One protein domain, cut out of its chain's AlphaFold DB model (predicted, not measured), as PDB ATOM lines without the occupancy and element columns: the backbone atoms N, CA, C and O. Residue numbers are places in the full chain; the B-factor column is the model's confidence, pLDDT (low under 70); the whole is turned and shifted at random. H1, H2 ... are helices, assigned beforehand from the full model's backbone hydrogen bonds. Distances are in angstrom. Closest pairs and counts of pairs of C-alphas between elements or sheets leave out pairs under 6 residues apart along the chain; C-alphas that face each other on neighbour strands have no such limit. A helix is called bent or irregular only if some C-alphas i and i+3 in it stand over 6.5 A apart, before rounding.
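Overview. This is residues 178 to 341 of the 715 residues of a protein of Symbiodinium necroappetens (UniProt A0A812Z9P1). A rod of helices is built along one long helix, H3: the bent helix H1 runs beside it, H2 folds against it as a helical hairpin, and H5, H6 and H7 pack on it. Near residue 248 H3 doubles back at a kink of 145 degrees, and the small helix H4 sits beyond its other end, touching no helix. The printed part has 164 residues with seven named helices, H1 to H7 along the chain, and no named strand; the class is all helix. It is compact, with a radius of gyration of the C-alphas of 17.7 A, and spans 63 by 28 by 22 A.

Arrangement. H3, residues 239 to 281, is the hub, touching five other helices; it is irregular, with C-alphas 245 and 248 9.4 A apart. H2, residues 218 to 232, forms a helical hairpin with it, at a shallow tilt of 28 degrees; the closest C-alphas, Lys 232 and Thr 266, are 5.7 A apart. H1, residues 178 to 213, was assigned as one helix by its hydrogen bonds but is bent, with C-alphas 199 and 202 7.4 A apart; its arms H1a, residues 178 to 199, and H1b, residues 202 to 213, stand at a steep tilt of 58 degrees. H1a touches H3 with residues 181 to 189 alone, closest at the C-alphas of Arg 189 and Ile 254, 5.9 A. H6, residues 312 to 321, is about perpendicular to H3 at 80 degrees; the closest C-alphas, Leu 257 and Ser 317, are 5.3 A apart. H5, residues 300 to 310, touches H3 at a steep tilt of 58 degrees, closest at the C-alphas of Ile 267 and Phe 305, 6.0 A. H7, residues 323 to 341, touches H1b, closest at the C-alphas of Ser 212 and Ala 332, 4.0 A. H1b, H3 and H7 form a bundle, three helices touching one another, though H1b and H3 only just touch, with 3 pairs of C-alphas within 8 A. H4, residues 286 to 291, is close to H3 but not clearly touching, and apart from H5. Every O i to N i+4 pair is within hydrogen-bond range in H1a, H1b, H5, H6 and H7, against 10 of 11 in H2, 32 of 39 in H3 and 0 of 2 in H4, where 1 of 3 O i to N i+3 pairs is.

Along the chain. H1a starts at C-alpha 178 (-29.624, -27.679, -37.875) and is 31.3 A long; H3, 42.2 A, ends at C-alpha 281 (-12.016, -33.038, 14.312). H7, 26.9 A, ends at C-alpha 341 (-8.752, -21.070, 9.459), and H2 is 21.6 A.

Size, cuts and confidence. The C-alphas farthest apart, Gln 178 and Asp 287, are 64.2 A apart. The printed part has no cut and no long link. Mean pLDDT of the printed part is 87.7; residues 281 to 292 are under 70.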
ATOM      1  N   GLN A 178     -30.384 -28.190 -39.018       93.00
ATOM      2  CA  GLN A 178     -29.624 -27.679 -37.875       93.00
ATOM      3  C   GLN A 178     -30.468 -27.643 -36.595       93.00
ATOM      4  O   GLN A 178     -29.996 -28.061 -35.539       93.00
ATOM      5  N   SER A 179     -31.714 -27.168 -36.676       92.50
ATOM      6  CA  SER A 179     -32.636 -27.110 -35.539       92.50
ATOM      7  C   SER A 179     -32.890 -28.501 -34.962       92.50
ATOM      8  O   SER A 179     -32.875 -28.662 -33.741       92.50
ATOM      9  N   LYS A 180     -33.012 -29.527 -35.814       93.00
ATOM     10  CA  LYS A 180     -33.201 -30.904 -35.352       93.00
ATOM     11  C   LYS A 180     -31.968 -31.477 -34.651       93.00
ATOM     12  O   LYS A 180     -32.106 -32.164 -33.639       93.00
ATOM     13  N   PHE A 181     -30.763 -31.186 -35.140       93.25
ATOM     14  CA  PHE A 181     -29.531 -31.589 -34.451       93.25
ATOM     15  C   PHE A 181     -29.291 -30.800 -33.162       93.25
ATOM     16  O   PHE A 181     -28.775 -31.363 -32.198       93.25
ATOM     17  N   GLN A 182     -29.726 -29.540 -33.099       93.00
ATOM     18  CA  GLN A 182     -29.715 -28.765 -31.859       93.00
ATOM     19  C   GLN A 182     -30.679 -29.357 -30.824       93.00
ATOM     20  O   GLN A 182     -30.303 -29.523 -29.667       93.00
ATOM     21  N   GLU A 183     -31.889 -29.739 -31.241       94.44
ATOM     22  CA  GLU A 183     -32.858 -30.460 -30.406       94.44
ATOM     23  C   GLU A 183     -32.255 -31.766 -29.861       94.44
ATOM     24  O   GLU A 183     -32.305 -32.017 -28.657       94.44
ATOM     25  N   LEU A 184     -31.603 -32.562 -30.719       93.88
ATOM     26  CA  LEU A 184     -30.909 -33.783 -30.302       93.88
ATOM     27  C   LEU A 184     -29.763 -33.495 -29.321       93.88
ATOM     28  O   LEU A 184     -29.616 -34.217 -28.338       93.88
ATOM     29  N   SER A 185     -28.963 -32.455 -29.564       93.81
ATOM     30  CA  SER A 185     -27.866 -32.043 -28.678       93.81
ATOM     31  C   SER A 185     -28.379 -31.701 -27.279       93.81
ATOM     32  O   SER A 185     -27.900 -32.251 -26.285       93.81
ATOM     33  N   VAL A 186     -29.427 -30.874 -27.202       93.88
ATOM     34  CA  VAL A 186     -30.087 -30.502 -25.942       93.88
ATOM     35  C   VAL A 186     -30.668 -31.734 -25.243       93.88
ATOM     36  O   VAL A 186     -30.500 -31.888 -24.033       93.88
ATOM     37  N   ALA A 187     -31.290 -32.650 -25.987       94.38
ATOM     38  CA  ALA A 187     -31.846 -33.874 -25.423       94.38
ATOM     39  C   ALA A 187     -30.764 -34.831 -24.889       94.38
ATOM     40  O   ALA A 187     -30.929 -35.376 -23.798       94.38
ATOM     41  N   ILE A 188     -29.645 -35.021 -25.608       94.19
ATOM     42  CA  ILE A 188     -28.509 -35.843 -25.147       94.19
ATOM     43  C   ILE A 188     -27.900 -35.229 -23.888       94.19
ATOM     44  O   ILE A 188     -27.648 -35.945 -22.919       94.19
ATOM     45  N   ARG A 189     -27.696 -33.908 -23.882       94.12
ATOM     46  CA  ARG A 189     -27.191 -33.161 -22.726       94.12
ATOM     47  C   ARG A 189     -28.098 -33.352 -21.508       94.12
ATOM     48  O   ARG A 189     -27.618 -33.765 -20.456       94.12
ATOM     49  N   GLY A 190     -29.410 -33.169 -21.671       93.81
ATOM     50  CA  GLY A 190     -30.395 -33.405 -20.614       93.81
ATOM     51  C   GLY A 190     -30.447 -34.861 -20.135       93.81
ATOM     52  O   GLY A 190     -30.502 -35.103 -18.933       93.81
ATOM     53  N   ALA A 191     -30.349 -35.842 -21.037       94.31
ATOM     54  CA  ALA A 191     -30.301 -37.261 -20.672       94.31
ATOM     55  C   ALA A 191     -29.021 -37.615 -19.890       94.31
ATOM     56  O   ALA A 191     -29.067 -38.394 -18.937       94.31
ATOM     57  N   CYS A 192     -27.879 -37.013 -20.245       93.81
ATOM     58  CA  CYS A 192     -26.628 -37.161 -19.496       93.81
ATOM     59  C   CYS A 192     -26.750 -36.597 -18.076       93.81
ATOM     60  O   CYS A 192     -26.320 -37.256 -17.128       93.81
ATOM     61  N   ILE A 193     -27.380 -35.427 -17.930       93.94
ATOM     62  CA  ILE A 193     -27.682 -34.808 -16.633       93.94
ATOM     63  C   ILE A 193     -28.609 -35.715 -15.810       93.94
ATOM     64  O   ILE A 193     -28.282 -36.045 -14.673       93.94
ATOM     65  N   GLN A 194     -29.708 -36.215 -16.385       92.88
ATOM     66  CA  GLN A 194     -30.626 -37.133 -15.693       92.88
ATOM     67  C   GLN A 194     -29.928 -38.424 -15.237       92.88
ATOM     68  O   GLN A 194     -30.129 -38.878 -14.107       92.88
ATOM     69  N   LYS A 195     -29.061 -39.005 -16.078       92.62
ATOM     70  CA  LYS A 195     -28.276 -40.196 -15.722       92.62
ATOM     71  C   LYS A 195     -27.276 -39.898 -14.601       92.62
ATOM     72  O   LYS A 195     -27.157 -40.703 -13.682       92.62
ATOM     73  N   PHE A 196     -26.605 -38.744 -14.628       92.69
ATOM     74  CA  PHE A 196     -25.732 -38.298 -13.534       92.69
ATOM     75  C   PHE A 196     -26.514 -38.150 -12.223       92.69
ATOM     76  O   PHE A 196     -26.100 -38.671 -11.185       92.69
ATOM     77  N   GLN A 197     -27.681 -37.507 -12.281       91.56
ATOM     78  CA  GLN A 197     -28.536 -37.281 -11.121       91.56
ATOM     79  C   GLN A 197     -29.017 -38.589 -10.490       91.56
ATOM     80  O   GLN A 197     -28.954 -38.754  -9.272       91.56
ATOM     81  N   LYS A 198     -29.430 -39.546 -11.327       89.44
ATOM     82  CA  LYS A 198     -29.912 -40.854 -10.880       89.44
ATOM     83  C   LYS A 198     -28.803 -41.742 -10.306       89.44
ATOM     84  O   LYS A 198     -29.045 -42.415  -9.312       89.44
ATOM     85  N   VAL A 199     -27.629 -41.780 -10.942       88.69
ATOM     86  CA  VAL A 199     -26.557 -42.742 -10.609       88.69
ATOM     87  C   VAL A 199     -25.622 -42.231  -9.513       88.69
ATOM     88  O   VAL A 199     -25.117 -43.034  -8.734       88.69
ATOM     89  N   LEU A 200     -25.352 -40.924  -9.474       90.81
ATOM     90  CA  LEU A 200     -24.353 -40.342  -8.573       90.81
ATOM     91  C   LEU A 200     -24.960 -39.319  -7.613       90.81
ATOM     92  O   LEU A 200     -24.630 -39.314  -6.429       90.81
ATOM     93  N   SER A 201     -25.822 -38.427  -8.106       89.12
ATOM     94  CA  SER A 201     -26.133 -37.211  -7.352       89.12
ATOM     95  C   SER A 201     -26.921 -37.442  -6.068       89.12
ATOM     96  O   SER A 201     -26.643 -36.778  -5.078       89.12
ATOM     97  N   ASN A 202     -27.878 -38.372  -6.034       87.44
ATOM     98  CA  ASN A 202     -28.686 -38.584  -4.826       87.44
ATOM     99  C   ASN A 202     -27.830 -38.943  -3.601       87.44
ATOM    100  O   ASN A 202     -27.980 -38.327  -2.544       87.44
ATOM    101  N   ASP A 203     -26.885 -39.867  -3.766       89.69
ATOM    102  CA  ASP A 203     -25.993 -40.272  -2.681       89.69
ATOM    103  C   ASP A 203     -24.960 -39.183  -2.370       89.69
ATOM    104  O   ASP A 203     -24.705 -38.886  -1.201       89.69
ATOM    105  N   LEU A 204     -24.415 -38.516  -3.400       92.88
ATOM    106  CA  LEU A 204     -23.496 -37.393  -3.204       92.88
ATOM    107  C   LEU A 204     -24.169 -36.230  -2.463       92.88
ATOM    108  O   LEU A 204     -23.559 -35.665  -1.563       92.88
ATOM    109  N   ARG A 205     -25.417 -35.875  -2.791       93.00
ATOM    110  CA  ARG A 205     -26.178 -34.804  -2.123       93.00
ATOM    111  C   ARG A 205     -26.294 -35.082  -0.631       93.00
ATOM    112  O   ARG A 205     -25.961 -34.210   0.168       93.00
ATOM    113  N   ASN A 206     -26.712 -36.294  -0.262       91.38
ATOM    114  CA  ASN A 206     -26.825 -36.697   1.139       91.38
ATOM    115  C   ASN A 206     -25.455 -36.696   1.832       91.38
ATOM    116  O   ASN A 206     -25.323 -36.122   2.912       91.38
ATOM    117  N   GLY A 207     -24.426 -37.259   1.193       92.69
ATOM    118  CA  GLY A 207     -23.063 -37.282   1.724       92.69
ATOM    119  C   GLY A 207     -22.484 -35.883   1.955       92.69
ATOM    120  O   GLY A 207     -22.002 -35.589   3.045       92.69
ATOM    121  N   PHE A 208     -22.587 -34.978   0.975       94.25
ATOM    122  CA  PHE A 208     -22.120 -33.594   1.108       94.25
ATOM    123  C   PHE A 208     -22.944 -32.784   2.107       94.25
ATOM    124  O   PHE A 208     -22.371 -31.961   2.818       94.25
ATOM    125  N   LYS A 209     -24.257 -33.024   2.208       94.06
ATOM    126  CA  LYS A 209     -25.094 -32.416   3.246       94.06
ATOM    127  C   LYS A 209     -24.594 -32.815   4.637       94.06
ATOM    128  O   LYS A 209     -24.224 -31.937   5.413       94.06
ATOM    129  N   LEU A 210     -24.484 -34.116   4.910       92.06
ATOM    130  CA  LEU A 210     -23.998 -34.631   6.194       92.06
ATOM    131  C   LEU A 210     -22.556 -34.192   6.481       92.06
ATOM    132  O   LEU A 210     -22.230 -33.842   7.612       92.06
ATOM    133  N   LEU A 211     -21.696 -34.143   5.458       91.31
ATOM    134  CA  LEU A 211     -20.338 -33.615   5.574       91.31
ATOM    135  C   LEU A 211     -20.352 -32.127   5.957       91.31
ATOM    136  O   LEU A 211     -19.651 -31.734   6.884       91.31
ATOM    137  N   SER A 212     -21.183 -31.305   5.310       90.50
ATOM    138  CA  SER A 212     -21.338 -29.883   5.652       90.50
ATOM    139  C   SER A 212     -21.915 -29.667   7.056       90.50
ATOM    140  O   SER A 212     -21.613 -28.673   7.713       90.50
ATOM    141  N   GLU A 213     -22.681 -30.630   7.567       89.06
ATOM    142  CA  GLU A 213     -23.216 -30.651   8.931       89.06
ATOM    143  C   GLU A 213     -22.220 -31.260   9.940       89.06
ATOM    144  O   GLU A 213     -22.362 -31.049  11.146       89.06
ATOM    145  N   GLY A 214     -21.128 -31.875   9.467       83.81
ATOM    146  CA  GLY A 214     -20.114 -32.552  10.283       83.81
ATOM    147  C   GLY A 214     -20.607 -33.859  10.900       83.81
ATOM    148  O   GLY A 214     -20.004 -34.356  11.842       83.81
ATOM    149  N   GLN A 215     -21.695 -34.408  10.368       87.38
ATOM    150  CA  GLN A 215     -22.434 -35.552  10.905       87.38
ATOM    151  C   GLN A 215     -22.259 -36.813  10.043       87.38
ATOM    152  O   GLN A 215     -23.062 -37.736  10.124       87.38
ATOM    153  N   LEU A 216     -21.231 -36.857   9.186       89.06
ATOM    154  CA  LEU A 216     -20.985 -38.000   8.305       89.06
ATOM    155  C   LEU A 216     -20.394 -39.195   9.078       89.06
ATOM    156  O   LEU A 216     -19.185 -39.279   9.308       89.06
ATOM    157  N   ASP A 217     -21.247 -40.128   9.474       88.12
ATOM    158  CA  ASP A 217     -20.864 -41.356  10.173       88.12
ATOM    159  C   ASP A 217     -20.090 -42.351   9.283       88.12
ATOM    160  O   ASP A 217     -19.855 -42.124   8.096       88.12
ATOM    161  N   VAL A 218     -19.640 -43.466   9.869       88.44
ATOM    162  CA  VAL A 218     -18.815 -44.473   9.172       88.44
ATOM    163  C   VAL A 218     -19.557 -45.095   7.981       88.44
ATOM    164  O   VAL A 218     -18.946 -45.375   6.949       88.44
ATOM    165  N   GLU A 219     -20.871 -45.290   8.100       89.25
ATOM    166  CA  GLU A 219     -21.704 -45.831   7.024       89.25
ATOM    167  C   GLU A 219     -21.835 -44.828   5.868       89.25
ATOM    168  O   GLU A 219     -21.560 -45.169   4.715       89.25
ATOM    169  N   GLY A 220     -22.130 -43.561   6.171       88.44
ATOM    170  CA  GLY A 220     -22.159 -42.473   5.197       88.44
ATOM    171  C   GLY A 220     -20.812 -42.254   4.507       88.44
ATOM    172  O   GLY A 220     -20.767 -41.997   3.304       88.44
ATOM    173  N   GLN A 221     -19.699 -42.423   5.227       91.19
ATOM    174  CA  GLN A 221     -18.353 -42.396   4.646       91.19
ATOM    175  C   GLN A 221     -18.145 -43.520   3.629       91.19
ATOM    176  O   GLN A 221     -17.636 -43.261   2.536       91.19
ATOM    177  N   ALA A 222     -18.544 -44.752   3.957       91.62
ATOM    178  CA  ALA A 222     -18.422 -45.891   3.050       91.62
ATOM    179  C   ALA A 222     -19.247 -45.684   1.768       91.62
ATOM    180  O   ALA A 222     -18.734 -45.901   0.669       91.62
ATOM    181  N   ILE A 223     -20.482 -45.182   1.901       91.12
ATOM    182  CA  ILE A 223     -21.350 -44.832   0.766       91.12
ATOM    183  C   ILE A 223     -20.698 -43.743  -0.097       91.12
ATOM    184  O   ILE A 223     -20.618 -43.874  -1.318       91.12
ATOM    185  N   MET A 224     -20.169 -42.686   0.525       91.94
ATOM    186  CA  MET A 224     -19.524 -41.585  -0.190       91.94
ATOM    187  C   MET A 224     -18.277 -42.052  -0.952       91.94
ATOM    188  O   MET A 224     -18.089 -41.674  -2.107       91.94
ATOM    189  N   VAL A 225     -17.456 -42.924  -0.358       91.69
ATOM    190  CA  VAL A 225     -16.295 -43.531  -1.031       91.69
ATOM    191  C   VAL A 225     -16.723 -44.388  -2.223       91.69
ATOM    192  O   VAL A 225     -16.124 -44.270  -3.295       91.69
ATOM    193  N   ASP A 226     -17.753 -45.223  -2.073       91.00
ATOM    194  CA  ASP A 226     -18.271 -46.056  -3.164       91.00
ATOM    195  C   ASP A 226     -18.767 -45.199  -4.340       91.00
ATOM    196  O   ASP A 226     -18.375 -45.407  -5.491       91.00
ATOM    197  N   VAL A 227     -19.544 -44.152  -4.058       92.19
ATOM    198  CA  VAL A 227     -20.099 -43.263  -5.088       92.19
ATOM    199  C   VAL A 227     -19.012 -42.414  -5.751       92.19
ATOM    200  O   VAL A 227     -19.010 -42.243  -6.974       92.19
ATOM    201  N   LEU A 228     -18.022 -41.938  -4.991       92.62
ATOM    202  CA  LEU A 228     -16.857 -41.254  -5.551       92.62
ATOM    203  C   LEU A 228     -16.020 -42.187  -6.435       92.62
ATOM    204  O   LEU A 228     -15.530 -41.755  -7.480       92.62
ATOM    205  N   ASN A 229     -15.905 -43.472  -6.096       89.88
ATOM    206  CA  ASN A 229     -15.260 -44.455  -6.965       89.88
ATOM    207  C   ASN A 229     -16.072 -44.726  -8.240       89.88
ATOM    208  O   ASN A 229     -15.481 -44.754  -9.322       89.88
ATOM    209  N   LYS A 230     -17.405 -44.821  -8.152       89.38
ATOM    210  CA  LYS A 230     -18.297 -44.900  -9.326       89.38
ATOM    211  C   LYS A 230     -18.165 -43.675 -10.232       89.38
ATOM    212  O   LYS A 230     -18.216 -43.802 -11.453       89.38
ATOM    213  N   SER A 231     -17.935 -42.490  -9.663       89.31
ATOM    214  CA  SER A 231     -17.757 -41.263 -10.448       89.31
ATOM    215  C   SER A 231     -16.532 -41.316 -11.373       89.31
ATOM    216  O   SER A 231     -16.595 -40.803 -12.489       89.31
ATOM    217  N   LYS A 232     -15.448 -42.004 -10.979       86.81
ATOM    218  CA  LYS A 232     -14.209 -42.120 -11.777       86.81
ATOM    219  C   LYS A 232     -14.443 -42.816 -13.118       86.81
ATOM    220  O   LYS A 232     -13.809 -42.474 -14.116       86.81
ATOM    221  N   THR A 233     -15.363 -43.775 -13.148       85.44
ATOM    222  CA  THR A 233     -15.723 -44.554 -14.341       85.44
ATOM    223  C   THR A 233     -17.028 -44.084 -14.981       85.44
ATOM    224  O   THR A 233     -17.481 -44.687 -15.955       85.44
ATOM    225  N   PHE A 234     -17.620 -42.989 -14.491       88.12
ATOM    226  CA  PHE A 234     -18.871 -42.468 -15.024       88.12
ATOM    227  C   PHE A 234     -18.694 -41.974 -16.465       88.12
ATOM    228  O   PHE A 234     -18.038 -40.966 -16.737       88.12
ATOM    229  N   ALA A 235     -19.306 -42.708 -17.390       86.75
ATOM    230  CA  ALA A 235     -19.405 -42.384 -18.804       86.75
ATOM    231  C   ALA A 235     -20.866 -42.615 -19.225       86.75
ATOM    232  O   ALA A 235     -21.233 -43.740 -19.570       86.75
ATOM    233  N   PRO A 236     -21.737 -41.589 -19.145       87.25
ATOM    234  CA  PRO A 236     -23.172 -41.774 -19.359       87.25
ATOM    235  C   PRO A 236     -23.491 -42.194 -20.795       87.25
ATOM    236  O   PRO A 236     -24.488 -42.877 -21.017       87.25
ATOM    237  N   VAL A 237     -22.626 -41.821 -21.738       87.44
ATOM    238  CA  VAL A 237     -22.672 -42.187 -23.149       87.44
ATOM    239  C   VAL A 237     -21.245 -42.198 -23.710       87.44
ATOM    240  O   VAL A 237     -20.370 -41.479 -23.222       87.44
ATOM    241  N   THR A 238     -20.977 -43.019 -24.729       86.69
ATOM    242  CA  THR A 238     -19.641 -43.067 -25.345       86.69
ATOM    243  C   THR A 238     -19.374 -41.816 -26.186       86.69
ATOM    244  O   THR A 238     -20.241 -41.349 -26.926       86.69
ATOM    245  N   MET A 239     -18.145 -41.295 -26.124       86.56
ATOM    246  CA  MET A 239     -17.724 -40.126 -26.911       86.56
ATOM    247  C   MET A 239     -17.938 -40.343 -28.415       86.56
ATOM    248  O   MET A 239     -18.437 -39.461 -29.110       86.56
ATOM    249  N   THR A 240     -17.648 -41.554 -28.898       87.25
ATOM    250  CA  THR A 240     -17.869 -41.965 -30.289       87.25
ATOM    251  C   THR A 240     -19.330 -41.830 -30.710       87.25
ATOM    252  O   THR A 240     -19.607 -41.442 -31.843       87.25
ATOM    253  N   LEU A 241     -20.276 -42.143 -29.820       88.62
ATOM    254  CA  LEU A 241     -21.703 -42.032 -30.109       88.62
ATOM    255  C   LEU A 241     -22.122 -40.561 -30.230       88.62
ATOM    256  O   LEU A 241     -22.737 -40.205 -31.234       88.62
ATOM    257  N   ILE A 242     -21.725 -39.699 -29.283       89.75
ATOM    258  CA  ILE A 242     -22.028 -38.255 -29.349       89.75
ATOM    259  C   ILE A 242     -21.463 -37.656 -30.646       89.75
ATOM    260  O   ILE A 242     -22.176 -36.971 -31.377       89.75
ATOM    261  N   GLN A 243     -20.200 -37.949 -30.967       90.00
ATOM    262  CA  GLN A 243     -19.536 -37.416 -32.159       90.00
ATOM    263  C   GLN A 243     -20.198 -37.869 -33.461       90.00
ATOM    264  O   GLN A 243     -20.353 -37.062 -34.374       90.00
ATOM    265  N   LYS A 244     -20.622 -39.137 -33.555       90.62
ATOM    266  CA  LYS A 244     -21.331 -39.644 -34.740       90.62
ATOM    267  C   LYS A 244     -22.697 -38.983 -34.938       90.62
ATOM    268  O   LYS A 244     -23.119 -38.823 -36.077       90.62
ATOM    269  N   CYS A 245     -23.382 -38.607 -33.858       90.69
ATOM    270  CA  CYS A 245     -24.723 -38.024 -33.932       90.69
ATOM    271  C   CYS A 245     -24.748 -36.499 -34.051       90.69
ATOM    272  O   CYS A 245     -25.685 -35.972 -34.639       90.69
ATOM    273  N   LEU A 246     -23.758 -35.798 -33.493       90.19
ATOM    274  CA  LEU A 246     -23.745 -34.332 -33.408       90.19
ATOM    275  C   LEU A 246     -22.572 -33.678 -34.157       90.19
ATOM    276  O   LEU A 246     -22.531 -32.458 -34.298       90.19
ATOM    277  N   GLY A 247     -21.601 -34.458 -34.640       87.19
ATOM    278  CA  GLY A 247     -20.347 -33.931 -35.180       87.19
ATOM    279  C   GLY A 247     -19.418 -33.371 -34.095       87.19
ATOM    280  O   GLY A 247     -19.734 -33.361 -32.907       87.19
ATOM    281  N   GLN A 248     -18.235 -32.903 -34.501       83.00
ATOM    282  CA  GLN A 248     -17.184 -32.490 -33.561       83.00
ATOM    283  C   GLN A 248     -17.584 -31.269 -32.722       83.00
ATOM    284  O   GLN A 248     -17.467 -31.311 -31.498       83.00
ATOM    285  N   THR A 249     -18.105 -30.215 -33.352       78.81
ATOM    286  CA  THR A 249     -18.368 -28.928 -32.691       78.81
ATOM    287  C   THR A 249     -19.430 -29.035 -31.597       78.81
ATOM    288  O   THR A 249     -19.162 -28.672 -30.458       78.81
ATOM    289  N   ALA A 250     -20.603 -29.599 -31.904       84.50
ATOM    290  CA  ALA A 250     -21.691 -29.725 -30.930       84.50
ATOM    291  C   ALA A 250     -21.423 -30.813 -29.872       84.50
ATOM    292  O   ALA A 250     -21.896 -30.705 -28.744       84.50
ATOM    293  N   SER A 251     -20.618 -31.838 -30.191       89.00
ATOM    294  CA  SER A 251     -20.227 -32.850 -29.197       89.00
ATOM    295  C   SER A 251     -19.345 -32.292 -28.079       89.00
ATOM    296  O   SER A 251     -19.409 -32.786 -26.953       89.00
ATOM    297  N   LYS A 252     -18.538 -31.263 -28.376       89.50
ATOM    298  CA  LYS A 252     -17.552 -30.711 -27.447       89.50
ATOM    299  C   LYS A 252     -18.201 -30.181 -26.170       89.50
ATOM    300  O   LYS A 252     -17.741 -30.519 -25.092       89.50
ATOM    301  N   GLU A 253     -19.302 -29.440 -26.280       87.56
ATOM    302  CA  GLU A 253     -19.980 -28.854 -25.112       87.56
ATOM    303  C   GLU A 253     -20.455 -29.915 -24.106       87.56
ATOM    304  O   GLU A 253     -20.324 -29.740 -22.898       87.56
ATOM    305  N   ILE A 254     -20.980 -31.038 -24.604       91.75
ATOM    306  CA  ILE A 254     -21.463 -32.142 -23.764       91.75
ATOM    307  C   ILE A 254     -20.281 -32.894 -23.147       91.75
ATOM    308  O   ILE A 254     -20.312 -33.268 -21.975       91.75
ATOM    309  N   VAL A 255     -19.231 -33.127 -23.937       89.81
ATOM    310  CA  VAL A 255     -18.019 -33.815 -23.481       89.81
ATOM    311  C   VAL A 255     -17.309 -33.000 -22.401       89.81
ATOM    312  O   VAL A 255     -16.951 -33.565 -21.370       89.81
ATOM    313  N   ASP A 256     -17.168 -31.691 -22.596       90.69
ATOM    314  CA  ASP A 256     -16.533 -30.781 -21.644       90.69
ATOM    315  C   ASP A 256     -17.305 -30.766 -20.312       90.69
ATOM    316  O   ASP A 256     -16.706 -31.018 -19.266       90.69
ATOM    317  N   LEU A 257     -18.641 -30.619 -20.344       91.94
ATOM    318  CA  LEU A 257     -19.514 -30.693 -19.157       91.94
ATOM    319  C   LEU A 257     -19.252 -31.960 -18.320       91.94
ATOM    320  O   LEU A 257     -19.068 -31.900 -17.100       91.94
ATOM    321  N   LEU A 258     -19.208 -33.121 -18.981       90.62
ATOM    322  CA  LEU A 258     -19.001 -34.413 -18.324       90.62
ATOM    323  C   LEU A 258     -17.570 -34.588 -17.806       90.62
ATOM    324  O   LEU A 258     -17.369 -35.125 -16.712       90.62
ATOM    325  N   ILE A 259     -16.570 -34.144 -18.570       90.50
ATOM    326  CA  ILE A 259     -15.163 -34.225 -18.175       90.50
ATOM    327  C   ILE A 259     -14.896 -33.335 -16.962       90.50
ATOM    328  O   ILE A 259     -14.233 -33.801 -16.033       90.50
ATOM    329  N   TYR A 260     -15.424 -32.108 -16.928       90.75
ATOM    330  CA  TYR A 260     -15.239 -31.199 -15.798       90.75
ATOM    331  C   TYR A 260     -15.839 -31.765 -14.509       90.75
ATOM    332  O   TYR A 260     -15.131 -31.847 -13.502       90.75
ATOM    333  N   GLY A 261     -17.088 -32.248 -14.552       89.31
ATOM    334  CA  GLY A 261     -17.730 -32.875 -13.391       89.31
ATOM    335  C   GLY A 261     -16.978 -34.117 -12.898       89.31
ATOM    336  O   GLY A 261     -16.667 -34.236 -11.711       89.31
ATOM    337  N   ARG A 262     -16.601 -35.019 -13.815       89.75
ATOM    338  CA  ARG A 262     -15.840 -36.236 -13.482       89.75
ATOM    339  C   ARG A 262     -14.462 -35.924 -12.902       89.75
ATOM    340  O   ARG A 262     -14.050 -36.546 -11.923       89.75
ATOM    341  N   SER A 263     -13.734 -34.991 -13.515       90.56
ATOM    342  CA  SER A 263     -12.400 -34.575 -13.070       90.56
ATOM    343  C   SER A 263     -12.458 -34.018 -11.650       90.56
ATOM    344  O   SER A 263     -11.679 -34.439 -10.793       90.56
ATOM    345  N   PHE A 264     -13.437 -33.152 -11.371       92.56
ATOM    346  CA  PHE A 264     -13.638 -32.588 -10.042       92.56
ATOM    347  C   PHE A 264     -13.902 -33.667  -8.985       92.56
ATOM    348  O   PHE A 264     -13.198 -33.717  -7.980       92.56
ATOM    349  N   LEU A 265     -14.850 -34.578  -9.230       92.25
ATOM    350  CA  LEU A 265     -15.163 -35.664  -8.289       92.25
ATOM    351  C   LEU A 265     -13.987 -36.631  -8.093       92.25
ATOM    352  O   LEU A 265     -13.769 -37.131  -6.991       92.25
ATOM    353  N   THR A 266     -13.184 -36.853  -9.135       90.75
ATOM    354  CA  THR A 266     -11.965 -37.668  -9.047       90.75
ATOM    355  C   THR A 266     -10.914 -37.009  -8.154       90.75
ATOM    356  O   THR A 266     -10.307 -37.689  -7.329       90.75
ATOM    357  N   ILE A 267     -10.715 -35.694  -8.286       92.88
ATOM    358  CA  ILE A 267      -9.812 -34.925  -7.417       92.88
ATOM    359  C   ILE A 267     -10.341 -34.929  -5.981       92.88
ATOM    360  O   ILE A 267      -9.590 -35.234  -5.058       92.88
ATOM    361  N   PHE A 268     -11.639 -34.675  -5.791       93.88
ATOM    362  CA  PHE A 268     -12.261 -34.715  -4.471       93.88
ATOM    363  C   PHE A 268     -12.131 -36.093  -3.809       93.88
ATOM    364  O   PHE A 268     -11.840 -36.176  -2.624       93.88
ATOM    365  N   SER A 269     -12.254 -37.185  -4.572       92.12
ATOM    366  CA  SER A 269     -12.055 -38.547  -4.062       92.12
ATOM    367  C   SER A 269     -10.681 -38.757  -3.423       92.12
ATOM    368  O   SER A 269     -10.593 -39.496  -2.444       92.12
ATOM    369  N   ALA A 270      -9.628 -38.120  -3.944       90.44
ATOM    370  CA  ALA A 270      -8.285 -38.217  -3.375       90.44
ATOM    371  C   ALA A 270      -8.161 -37.451  -2.047       90.44
ATOM    372  O   ALA A 270      -7.499 -37.919  -1.125       90.44
ATOM    373  N   VAL A 271      -8.839 -36.306  -1.929       92.38
ATOM    374  CA  VAL A 271      -8.797 -35.451  -0.731       92.38
ATOM    375  C   VAL A 271      -9.936 -35.708   0.258       92.38
ATOM    376  O   VAL A 271      -9.969 -35.097   1.320       92.38
ATOM    377  N   PHE A 272     -10.865 -36.615  -0.039       92.62
ATOM    378  CA  PHE A 272     -12.010 -36.868   0.831       92.62
ATOM    379  C   PHE A 272     -11.599 -37.283   2.259       92.62
ATOM    380  O   PHE A 272     -12.086 -36.648   3.195       92.62
ATOM    381  N   PRO A 273     -10.669 -38.241   2.477       88.88
ATOM    382  CA  PRO A 273     -10.224 -38.585   3.830       88.88
ATOM    383  C   PRO A 273      -9.624 -37.409   4.630       88.88
ATOM    384  O   PRO A 273     -10.051 -37.207   5.770       88.88
ATOM    385  N   PRO A 274      -8.677 -36.600   4.098       87.81
ATOM    386  CA  PRO A 274      -8.177 -35.443   4.838       87.81
ATOM    387  C   PRO A 274      -9.238 -34.352   5.042       87.81
ATOM    388  O   PRO A 274      -9.279 -33.769   6.122       87.81
ATOM    389  N   VAL A 275     -10.132 -34.108   4.075       90.12
ATOM    390  CA  VAL A 275     -11.243 -33.144   4.222       90.12
ATOM    391  C   VAL A 275     -12.193 -33.562   5.341       90.12
ATOM    392  O   VAL A 275     -12.538 -32.746   6.194       90.12
ATOM    393  N   LEU A 276     -12.588 -34.833   5.368       89.00
ATOM    394  CA  LEU A 276     -13.433 -35.393   6.415       89.00
ATOM    395  C   LEU A 276     -12.790 -35.230   7.795       89.00
ATOM    396  O   LEU A 276     -13.430 -34.731   8.717       89.00
ATOM    397  N   ASN A 277     -11.514 -35.605   7.913       84.44
ATOM    398  CA  ASN A 277     -10.750 -35.491   9.151       84.44
ATOM    399  C   ASN A 277     -10.722 -34.036   9.659       84.44
ATOM    400  O   ASN A 277     -11.019 -33.785  10.825       84.44
ATOM    401  N   LEU A 278     -10.461 -33.068   8.772       85.00
ATOM    402  CA  LEU A 278     -10.478 -31.641   9.106       85.00
ATOM    403  C   LEU A 278     -11.866 -31.162   9.557       85.00
ATOM    404  O   LEU A 278     -11.983 -30.471  10.565       85.00
ATOM    405  N   ILE A 279     -12.926 -31.535   8.841       86.62
ATOM    406  CA  ILE A 279     -14.290 -31.083   9.145       86.62
ATOM    407  C   ILE A 279     -14.812 -31.669  10.466       86.62
ATOM    408  O   ILE A 279     -15.503 -30.964  11.206       86.62
ATOM    409  N   GLN A 280     -14.502 -32.934  10.765       79.25
ATOM    410  CA  GLN A 280     -14.992 -33.624  11.962       79.25
ATOM    411  C   GLN A 280     -14.189 -33.281  13.219       79.25
ATOM    412  O   GLN A 280     -14.769 -33.074  14.281       79.25
ATOM    413  N   ASN A 281     -12.862 -33.168  13.122       69.31
ATOM    414  CA  ASN A 281     -12.016 -33.038  14.312       69.31
ATOM    415  C   ASN A 281     -11.773 -31.593  14.767       69.31
ATOM    416  O   ASN A 281     -11.351 -31.380  15.904       69.31
ATOM    417  N   VAL A 282     -12.080 -30.584  13.944       63.59
ATOM    418  CA  VAL A 282     -11.854 -29.172  14.312       63.59
ATOM    419  C   VAL A 282     -12.920 -28.614  15.281       63.59
ATOM    420  O   VAL A 282     -12.730 -27.540  15.851       63.59
ATOM    421  N   GLY A 283     -13.989 -29.363  15.572       51.28
ATOM    422  CA  GLY A 283     -15.061 -28.936  16.483       51.28
ATOM    423  C   GLY A 283     -15.033 -29.508  17.908       51.28
ATOM    424  O   GLY A 283     -15.536 -28.848  18.812       51.28
ATOM    425  N   GLU A 284     -14.475 -30.704  18.140       50.34
ATOM    426  CA  GLU A 284     -14.906 -31.512  19.303       50.34
ATOM    427  C   GLU A 284     -13.799 -32.033  20.233       50.34
ATOM    428  O   GLU A 284     -14.102 -32.417  21.362       50.34
ATOM    429  N   LYS A 285     -12.518 -32.039  19.831       48.88
ATOM    430  CA  LYS A 285     -11.432 -32.576  20.677       48.88
ATOM    431  C   LYS A 285     -10.185 -31.684  20.660       48.88
ATOM    432  O   LYS A 285      -9.593 -31.515  19.596       48.88
ATOM    433  N   PRO A 286      -9.755 -31.126  21.809       48.69
ATOM    434  CA  PRO A 286      -8.498 -30.381  21.929       48.69
ATOM    435  C   PRO A 286      -7.277 -31.203  21.483       48.69
ATOM    436  O   PRO A 286      -6.425 -30.679  20.772       48.69
ATOM    437  N   ASP A 287      -7.263 -32.502  21.793       46.38
ATOM    438  CA  ASP A 287      -6.106 -33.391  21.593       46.38
ATOM    439  C   ASP A 287      -5.916 -33.864  20.135       46.38
ATOM    440  O   ASP A 287      -4.842 -34.319  19.754       46.38
ATOM    441  N   ALA A 288      -6.940 -33.743  19.280       48.47
ATOM    442  CA  ALA A 288      -6.840 -34.099  17.856       48.47
ATOM    443  C   ALA A 288      -6.134 -33.015  17.013       48.47
ATOM    444  O   ALA A 288      -5.811 -33.239  15.845       48.47
ATOM    445  N   LYS A 289      -5.899 -31.833  17.599       51.09
ATOM    446  CA  LYS A 289      -5.403 -30.637  16.906       51.09
ATOM    447  C   LYS A 289      -3.896 -30.676  16.643       51.09
ATOM    448  O   LYS A 289      -3.462 -30.168  15.617       51.09
ATOM    449  N   GLU A 290      -3.118 -31.360  17.483       48.69
ATOM    450  CA  GLU A 290      -1.665 -31.522  17.290       48.69
ATOM    451  C   GLU A 290      -1.312 -32.410  16.079       48.69
ATOM    452  O   GLU A 290      -0.216 -32.322  15.531       48.69
ATOM    453  N   GLN A 291      -2.251 -33.235  15.593       52.56
ATOM    454  CA  GLN A 291      -2.051 -34.099  14.418       52.56
ATOM    455  C   GLN A 291      -2.466 -33.446  13.082       52.56
ATOM    456  O   GLN A 291      -2.272 -34.047  12.018       52.56
ATOM    457  N   LEU A 292      -3.034 -32.232  13.111       64.00
ATOM    458  CA  LEU A 292      -3.640 -31.528  11.969       64.00
ATOM    459  C   LEU A 292      -2.967 -30.169  11.704       64.00
ATOM    460  O   LEU A 292      -3.646 -29.164  11.526       64.00
ATOM    461  N   GLY A 293      -1.634 -30.139  11.670       70.31
ATOM    462  CA  GLY A 293      -0.884 -28.905  11.405       70.31
ATOM    463  C   GLY A 293      -1.169 -28.284  10.029       70.31
ATOM    464  O   GLY A 293      -1.475 -28.984   9.052       70.31
ATOM    465  N   SER A 294      -1.006 -26.965   9.938       77.31
ATOM    466  CA  SER A 294      -1.238 -26.135   8.747       77.31
ATOM    467  C   SER A 294      -0.497 -26.592   7.488       77.31
ATOM    468  O   SER A 294      -1.017 -26.442   6.381       77.31
ATOM    469  N   GLY A 295       0.653 -27.259   7.624       76.06
ATOM    470  CA  GLY A 295       1.384 -27.854   6.500       76.06
ATOM    471  C   GLY A 295       0.567 -28.865   5.674       76.06
ATOM    472  O   GLY A 295       0.818 -29.037   4.481       76.06
ATOM    473  N   ARG A 296      -0.459 -29.508   6.256       79.19
ATOM    474  CA  ARG A 296      -1.354 -30.421   5.515       79.19
ATOM    475  C   ARG A 296      -2.328 -29.691   4.589       79.19
ATOM    476  O   ARG A 296      -2.724 -30.245   3.567       79.19
ATOM    477  N   LEU A 297      -2.681 -28.448   4.912       86.06
ATOM    478  CA  LEU A 297      -3.611 -27.628   4.127       86.06
ATOM    479  C   LEU A 297      -3.003 -27.178   2.789       86.06
ATOM    480  O   LEU A 297      -3.739 -26.879   1.851       86.06
ATOM    481  N   VAL A 298      -1.673 -27.174   2.684       87.56
ATOM    482  CA  VAL A 298      -0.921 -26.802   1.473       87.56
ATOM    483  C   VAL A 298      -0.326 -28.010   0.734       87.56
ATOM    484  O   VAL A 298       0.492 -27.848  -0.169       87.56
ATOM    485  N   GLN A 299      -0.747 -29.236   1.068       87.31
ATOM    486  CA  GLN A 299      -0.360 -30.426   0.303       87.31
ATOM    487  C   GLN A 299      -0.890 -30.374  -1.135       87.31
ATOM    488  O   GLN A 299      -1.975 -29.854  -1.396       87.31
ATOM    489  N   ALA A 300      -0.143 -30.968  -2.070       89.31
ATOM    490  CA  ALA A 300      -0.406 -30.873  -3.507       89.31
ATOM    491  C   ALA A 300      -1.852 -31.231  -3.903       89.31
ATOM    492  O   ALA A 300      -2.459 -30.512  -4.698       89.31
ATOM    493  N   ASP A 301      -2.424 -32.291  -3.325       90.00
ATOM    494  CA  ASP A 301      -3.794 -32.714  -3.633       90.00
ATOM    495  C   ASP A 301      -4.846 -31.734  -3.093       90.00
ATOM    496  O   ASP A 301      -5.792 -31.404  -3.810       90.00
ATOM    497  N   MET A 302      -4.651 -31.193  -1.882       90.88
ATOM    498  CA  MET A 302      -5.521 -30.157  -1.306       90.88
ATOM    499  C   MET A 302      -5.471 -28.868  -2.132       90.88
ATOM    500  O   MET A 302      -6.511 -28.306  -2.470       90.88
ATOM    501  N   VAL A 303      -4.269 -28.440  -2.536       92.62
ATOM    502  CA  VAL A 303      -4.079 -27.272  -3.410       92.62
ATOM    503  C   VAL A 303      -4.778 -27.488  -4.754       92.62
ATOM    504  O   VAL A 303      -5.476 -26.597  -5.238       92.62
ATOM    505  N   LYS A 304      -4.624 -28.672  -5.359       93.88
ATOM    506  CA  LYS A 304      -5.283 -29.020  -6.624       93.88
ATOM    507  C   LYS A 304      -6.804 -28.995  -6.486       93.88
ATOM    508  O   LYS A 304      -7.473 -28.458  -7.365       93.88
ATOM    509  N   PHE A 305      -7.339 -29.538  -5.394       94.62
ATOM    510  CA  PHE A 305      -8.770 -29.515  -5.103       94.62
ATOM    511  C   PHE A 305      -9.312 -28.088  -4.973       94.62
ATOM    512  O   PHE A 305     -10.239 -27.732  -5.699       94.62
ATOM    513  N   MET A 306      -8.710 -27.257  -4.119       94.56
ATOM    514  CA  MET A 306      -9.187 -25.890  -3.885       94.56
ATOM    515  C   MET A 306      -9.078 -25.020  -5.146       94.56
ATOM    516  O   MET A 306     -10.010 -24.284  -5.469       94.56
ATOM    517  N   LYS A 307      -8.006 -25.173  -5.939       93.88
ATOM    518  CA  LYS A 307      -7.883 -24.495  -7.242       93.88
ATOM    519  C   LYS A 307      -8.959 -24.937  -8.237       93.88
ATOM    520  O   LYS A 307      -9.538 -24.090  -8.906       93.88
ATOM    521  N   GLN A 308      -9.255 -26.237  -8.312       92.56
ATOM    522  CA  GLN A 308     -10.314 -26.754  -9.185       92.56
ATOM    523  C   GLN A 308     -11.704 -26.283  -8.727       92.56
ATOM    524  O   GLN A 308     -12.563 -26.020  -9.561       92.56
ATOM    525  N   PHE A 309     -11.930 -26.161  -7.416       92.75
ATOM    526  CA  PHE A 309     -13.176 -25.627  -6.863       92.75
ATOM    527  C   PHE A 309     -13.366 -24.139  -7.190       92.75
ATOM    528  O   PHE A 309     -14.486 -23.708  -7.451       92.75
ATOM    529  N   ALA A 310     -12.284 -23.356  -7.220       90.88
ATOM    530  CA  ALA A 310     -12.311 -21.939  -7.584       90.88
ATOM    531  C   ALA A 310     -12.464 -21.677  -9.102       90.88
ATOM    532  O   ALA A 310     -12.739 -20.543  -9.499       90.88
ATOM    533  N   ASP A 311     -12.299 -22.695  -9.953       92.88
ATOM    534  CA  ASP A 311     -12.401 -22.573 -11.411       92.88
ATOM    535  C   ASP A 311     -13.855 -22.349 -11.869       92.88
ATOM    536  O   ASP A 311     -14.744 -23.167 -11.629       92.88
ATOM    537  N   LYS A 312     -14.101 -21.243 -12.583       93.19
ATOM    538  CA  LYS A 312     -15.449 -20.832 -13.012       93.19
ATOM    539  C   LYS A 312     -16.123 -21.820 -13.967       93.19
ATOM    540  O   LYS A 312     -17.340 -21.985 -13.891       93.19
ATOM    541  N   GLU A 313     -15.370 -22.467 -14.855       91.00
ATOM    542  CA  GLU A 313     -15.931 -23.431 -15.809       91.00
ATOM    543  C   GLU A 313     -16.334 -24.725 -15.097       91.00
ATOM    544  O   GLU A 313     -17.379 -25.311 -15.397       91.00
ATOM    545  N   VAL A 314     -15.563 -25.130 -14.082       92.06
ATOM    546  CA  VAL A 314     -15.911 -26.262 -13.211       92.06
ATOM    547  C   VAL A 314     -17.172 -25.959 -12.410       92.06
ATOM    548  O   VAL A 314     -18.089 -26.778 -12.399       92.06
ATOM    549  N   GLN A 315     -17.251 -24.780 -11.784       92.88
ATOM    550  CA  GLN A 315     -18.430 -24.362 -11.015       92.88
ATOM    551  C   GLN A 315     -19.692 -24.364 -11.877       92.88
ATOM    552  O   GLN A 315     -20.703 -24.953 -11.494       92.88
ATOM    553  N   LYS A 316     -19.620 -23.761 -13.069       93.69
ATOM    554  CA  LYS A 316     -20.727 -23.727 -14.031       93.69
ATOM    555  C   LYS A 316     -21.157 -25.135 -14.452       93.69
ATOM    556  O   LYS A 316     -22.347 -25.430 -14.471       93.69
ATOM    557  N   SER A 317     -20.194 -26.013 -14.734       92.75
ATOM    558  CA  SER A 317     -20.462 -27.401 -15.126       92.75
ATOM    559  C   SER A 317     -21.134 -28.206 -14.008       92.75
ATOM    560  O   SER A 317     -22.082 -28.944 -14.259       92.75
ATOM    561  N   LEU A 318     -20.684 -28.052 -12.758       92.75
ATOM    562  CA  LEU A 318     -21.275 -28.738 -11.602       92.75
ATOM    563  C   LEU A 318     -22.686 -28.231 -11.281       92.75
ATOM    564  O   LEU A 318     -23.564 -29.045 -11.005       92.75
ATOM    565  N   GLN A 319     -22.914 -26.916 -11.360       94.75
ATOM    566  CA  GLN A 319     -24.244 -26.306 -11.214       94.75
ATOM    567  C   GLN A 319     -25.232 -26.852 -12.241       94.75
ATOM    568  O   GLN A 319     -26.380 -27.152 -11.920       94.75
ATOM    569  N   GLU A 320     -24.767 -27.011 -13.477       93.94
ATOM    570  CA  GLU A 320     -25.595 -27.523 -14.553       93.94
ATOM    571  C   GLU A 320     -25.896 -29.021 -14.416       93.94
ATOM    572  O   GLU A 320     -27.031 -29.442 -14.646       93.94
ATOM    573  N   LEU A 321     -24.909 -29.830 -14.017       93.62
ATOM    574  CA  LEU A 321     -25.132 -31.245 -13.714       93.62
ATOM    575  C   LEU A 321     -26.140 -31.403 -12.574       93.62
ATOM    576  O   LEU A 321     -27.055 -32.227 -12.655       93.62
ATOM    577  N   ASP A 322     -25.973 -30.622 -11.505       94.00
ATOM    578  CA  ASP A 322     -26.874 -30.645 -10.365       94.00
ATOM    579  C   ASP A 322     -26.706 -29.438  -9.423       94.00
ATOM    580  O   ASP A 322     -25.817 -29.397  -8.567       94.00
ATOM    581  N   GLN A 323     -27.641 -28.490  -9.507       94.06
ATOM    582  CA  GLN A 323     -27.636 -27.285  -8.676       94.06
ATOM    583  C   GLN A 323     -27.718 -27.586  -7.169       94.06
ATOM    584  O   GLN A 323     -27.091 -26.897  -6.368       94.06
ATOM    585  N   THR A 324     -28.484 -28.596  -6.754       94.25
ATOM    586  CA  THR A 324     -28.652 -28.933  -5.332       94.25
ATOM    587  C   THR A 324     -27.393 -29.581  -4.766       94.25
ATOM    588  O   THR A 324     -26.966 -29.234  -3.665       94.25
ATOM    589  N   LEU A 325     -26.761 -30.482  -5.525       93.62
ATOM    590  CA  LEU A 325     -25.462 -31.045  -5.158       93.62
ATOM    591  C   LEU A 325     -24.417 -29.938  -5.019       93.62
ATOM    592  O   LEU A 325     -23.714 -29.895  -4.013       93.62
ATOM    593  N   TRP A 326     -24.358 -29.022  -5.990       94.06
ATOM    594  CA  TRP A 326     -23.447 -27.882  -5.948       94.06
ATOM    595  C   TRP A 326     -23.609 -27.058  -4.663       94.06
ATOM    596  O   TRP A 326     -22.618 -26.757  -4.002       94.06
ATOM    597  N   LEU A 327     -24.844 -26.749  -4.251       94.75
ATOM    598  CA  LEU A 327     -25.099 -26.015  -3.006       94.75
ATOM    599  C   LEU A 327     -24.555 -26.748  -1.768       94.75
ATOM    600  O   LEU A 327     -23.944 -26.118  -0.904       94.75
ATOM    601  N   HIS A 328     -24.715 -28.072  -1.691       94.88
ATOM    602  CA  HIS A 328     -24.151 -28.867  -0.594       94.88
ATOM    603  C   HIS A 328     -22.622 -28.950  -0.646       94.88
ATOM    604  O   HIS A 328     -21.973 -28.894   0.397       94.88
ATOM    605  N   MET A 329     -22.029 -29.027  -1.840       93.69
ATOM    606  CA  MET A 329     -20.575 -28.969  -2.008       93.69
ATOM    607  C   MET A 329     -20.010 -27.631  -1.534       93.69
ATOM    608  O   MET A 329     -19.024 -27.616  -0.803       93.69
ATOM    609  N   VAL A 330     -20.652 -26.515  -1.895       93.56
ATOM    610  CA  VAL A 330     -20.267 -25.177  -1.424       93.56
ATOM    611  C   VAL A 330     -20.342 -25.098   0.095       93.56
ATOM    612  O   VAL A 330     -19.396 -24.621   0.714       93.56
ATOM    613  N   ALA A 331     -21.410 -25.612   0.709       92.56
ATOM    614  CA  ALA A 331     -21.541 -25.639   2.165       92.56
ATOM    615  C   ALA A 331     -20.450 -26.494   2.840       92.56
ATOM    616  O   ALA A 331     -19.895 -26.102   3.868       92.56
ATOM    617  N   ALA A 332     -20.101 -27.646   2.257       92.44
ATOM    618  CA  ALA A 332     -19.020 -28.490   2.761       92.44
ATOM    619  C   ALA A 332     -17.646 -27.809   2.635       92.44
ATOM    620  O   ALA A 332     -16.847 -27.873   3.569       92.44
ATOM    621  N   VAL A 333     -17.381 -27.121   1.518       93.25
ATOM    622  CA  VAL A 333     -16.137 -26.363   1.322       93.25
ATOM    623  C   VAL A 333     -16.075 -25.137   2.235       93.25
ATOM    624  O   VAL A 333     -15.031 -24.891   2.825       93.25
ATOM    625  N   ASP A 334     -17.173 -24.410   2.444       91.44
ATOM    626  CA  ASP A 334     -17.235 -23.311   3.420       91.44
ATOM    627  C   ASP A 334     -16.873 -23.802   4.833       91.44
ATOM    628  O   ASP A 334     -16.059 -23.189   5.529       91.44
ATOM    629  N   ARG A 335     -17.389 -24.971   5.236       90.12
ATOM    630  CA  ARG A 335     -17.011 -25.601   6.508       90.12
ATOM    631  C   ARG A 335     -15.546 -26.028   6.549       90.12
ATOM    632  O   ARG A 335     -14.898 -25.809   7.572       90.12
ATOM    633  N   LEU A 336     -15.012 -26.593   5.465       91.50
ATOM    634  CA  LEU A 336     -13.584 -26.897   5.339       91.50
ATOM    635  C   LEU A 336     -12.733 -25.632   5.514       91.50
ATOM    636  O   LEU A 336     -11.770 -25.652   6.275       91.50
ATOM    637  N   CYS A 337     -13.100 -24.527   4.864       91.81
ATOM    638  CA  CYS A 337     -12.395 -23.253   4.978       91.81
ATOM    639  C   CYS A 337     -12.431 -22.714   6.413       91.81
ATOM    640  O   CYS A 337     -11.394 -22.320   6.946       91.81
ATOM    641  N   LYS A 338     -13.588 -22.769   7.085       89.25
ATOM    642  CA  LYS A 338     -13.708 -22.402   8.506       89.25
ATOM    643  C   LYS A 338     -12.834 -23.286   9.396       89.25
ATOM    644  O   LYS A 338     -12.158 -22.780  10.293       89.25
ATOM    645  N   ALA A 339     -12.797 -24.593   9.131       87.81
ATOM    646  CA  ALA A 339     -11.965 -25.535   9.871       87.81
ATOM    647  C   ALA A 339     -10.465 -25.235   9.682       87.81
ATOM    648  O   ALA A 339      -9.731 -25.101  10.660       87.81
ATOM    649  N   ALA A 340     -10.032 -25.027   8.436       89.31
ATOM    650  CA  ALA A 340      -8.663 -24.650   8.090       89.31
ATOM    651  C   ALA A 340      -8.225 -23.361   8.802       89.31
ATOM    652  O   ALA A 340      -7.166 -23.310   9.422       89.31
ATOM    653  N   MET A 341      -9.064 -22.328   8.784       88.81
ATOM    654  CA  MET A 341      -8.752 -21.070   9.459       88.81
ATOM    655  C   MET A 341      -8.787 -21.176  10.990       88.81
ATOM    656  O   MET A 341      -8.054 -20.460  11.667       88.81
TER     657      MET A 341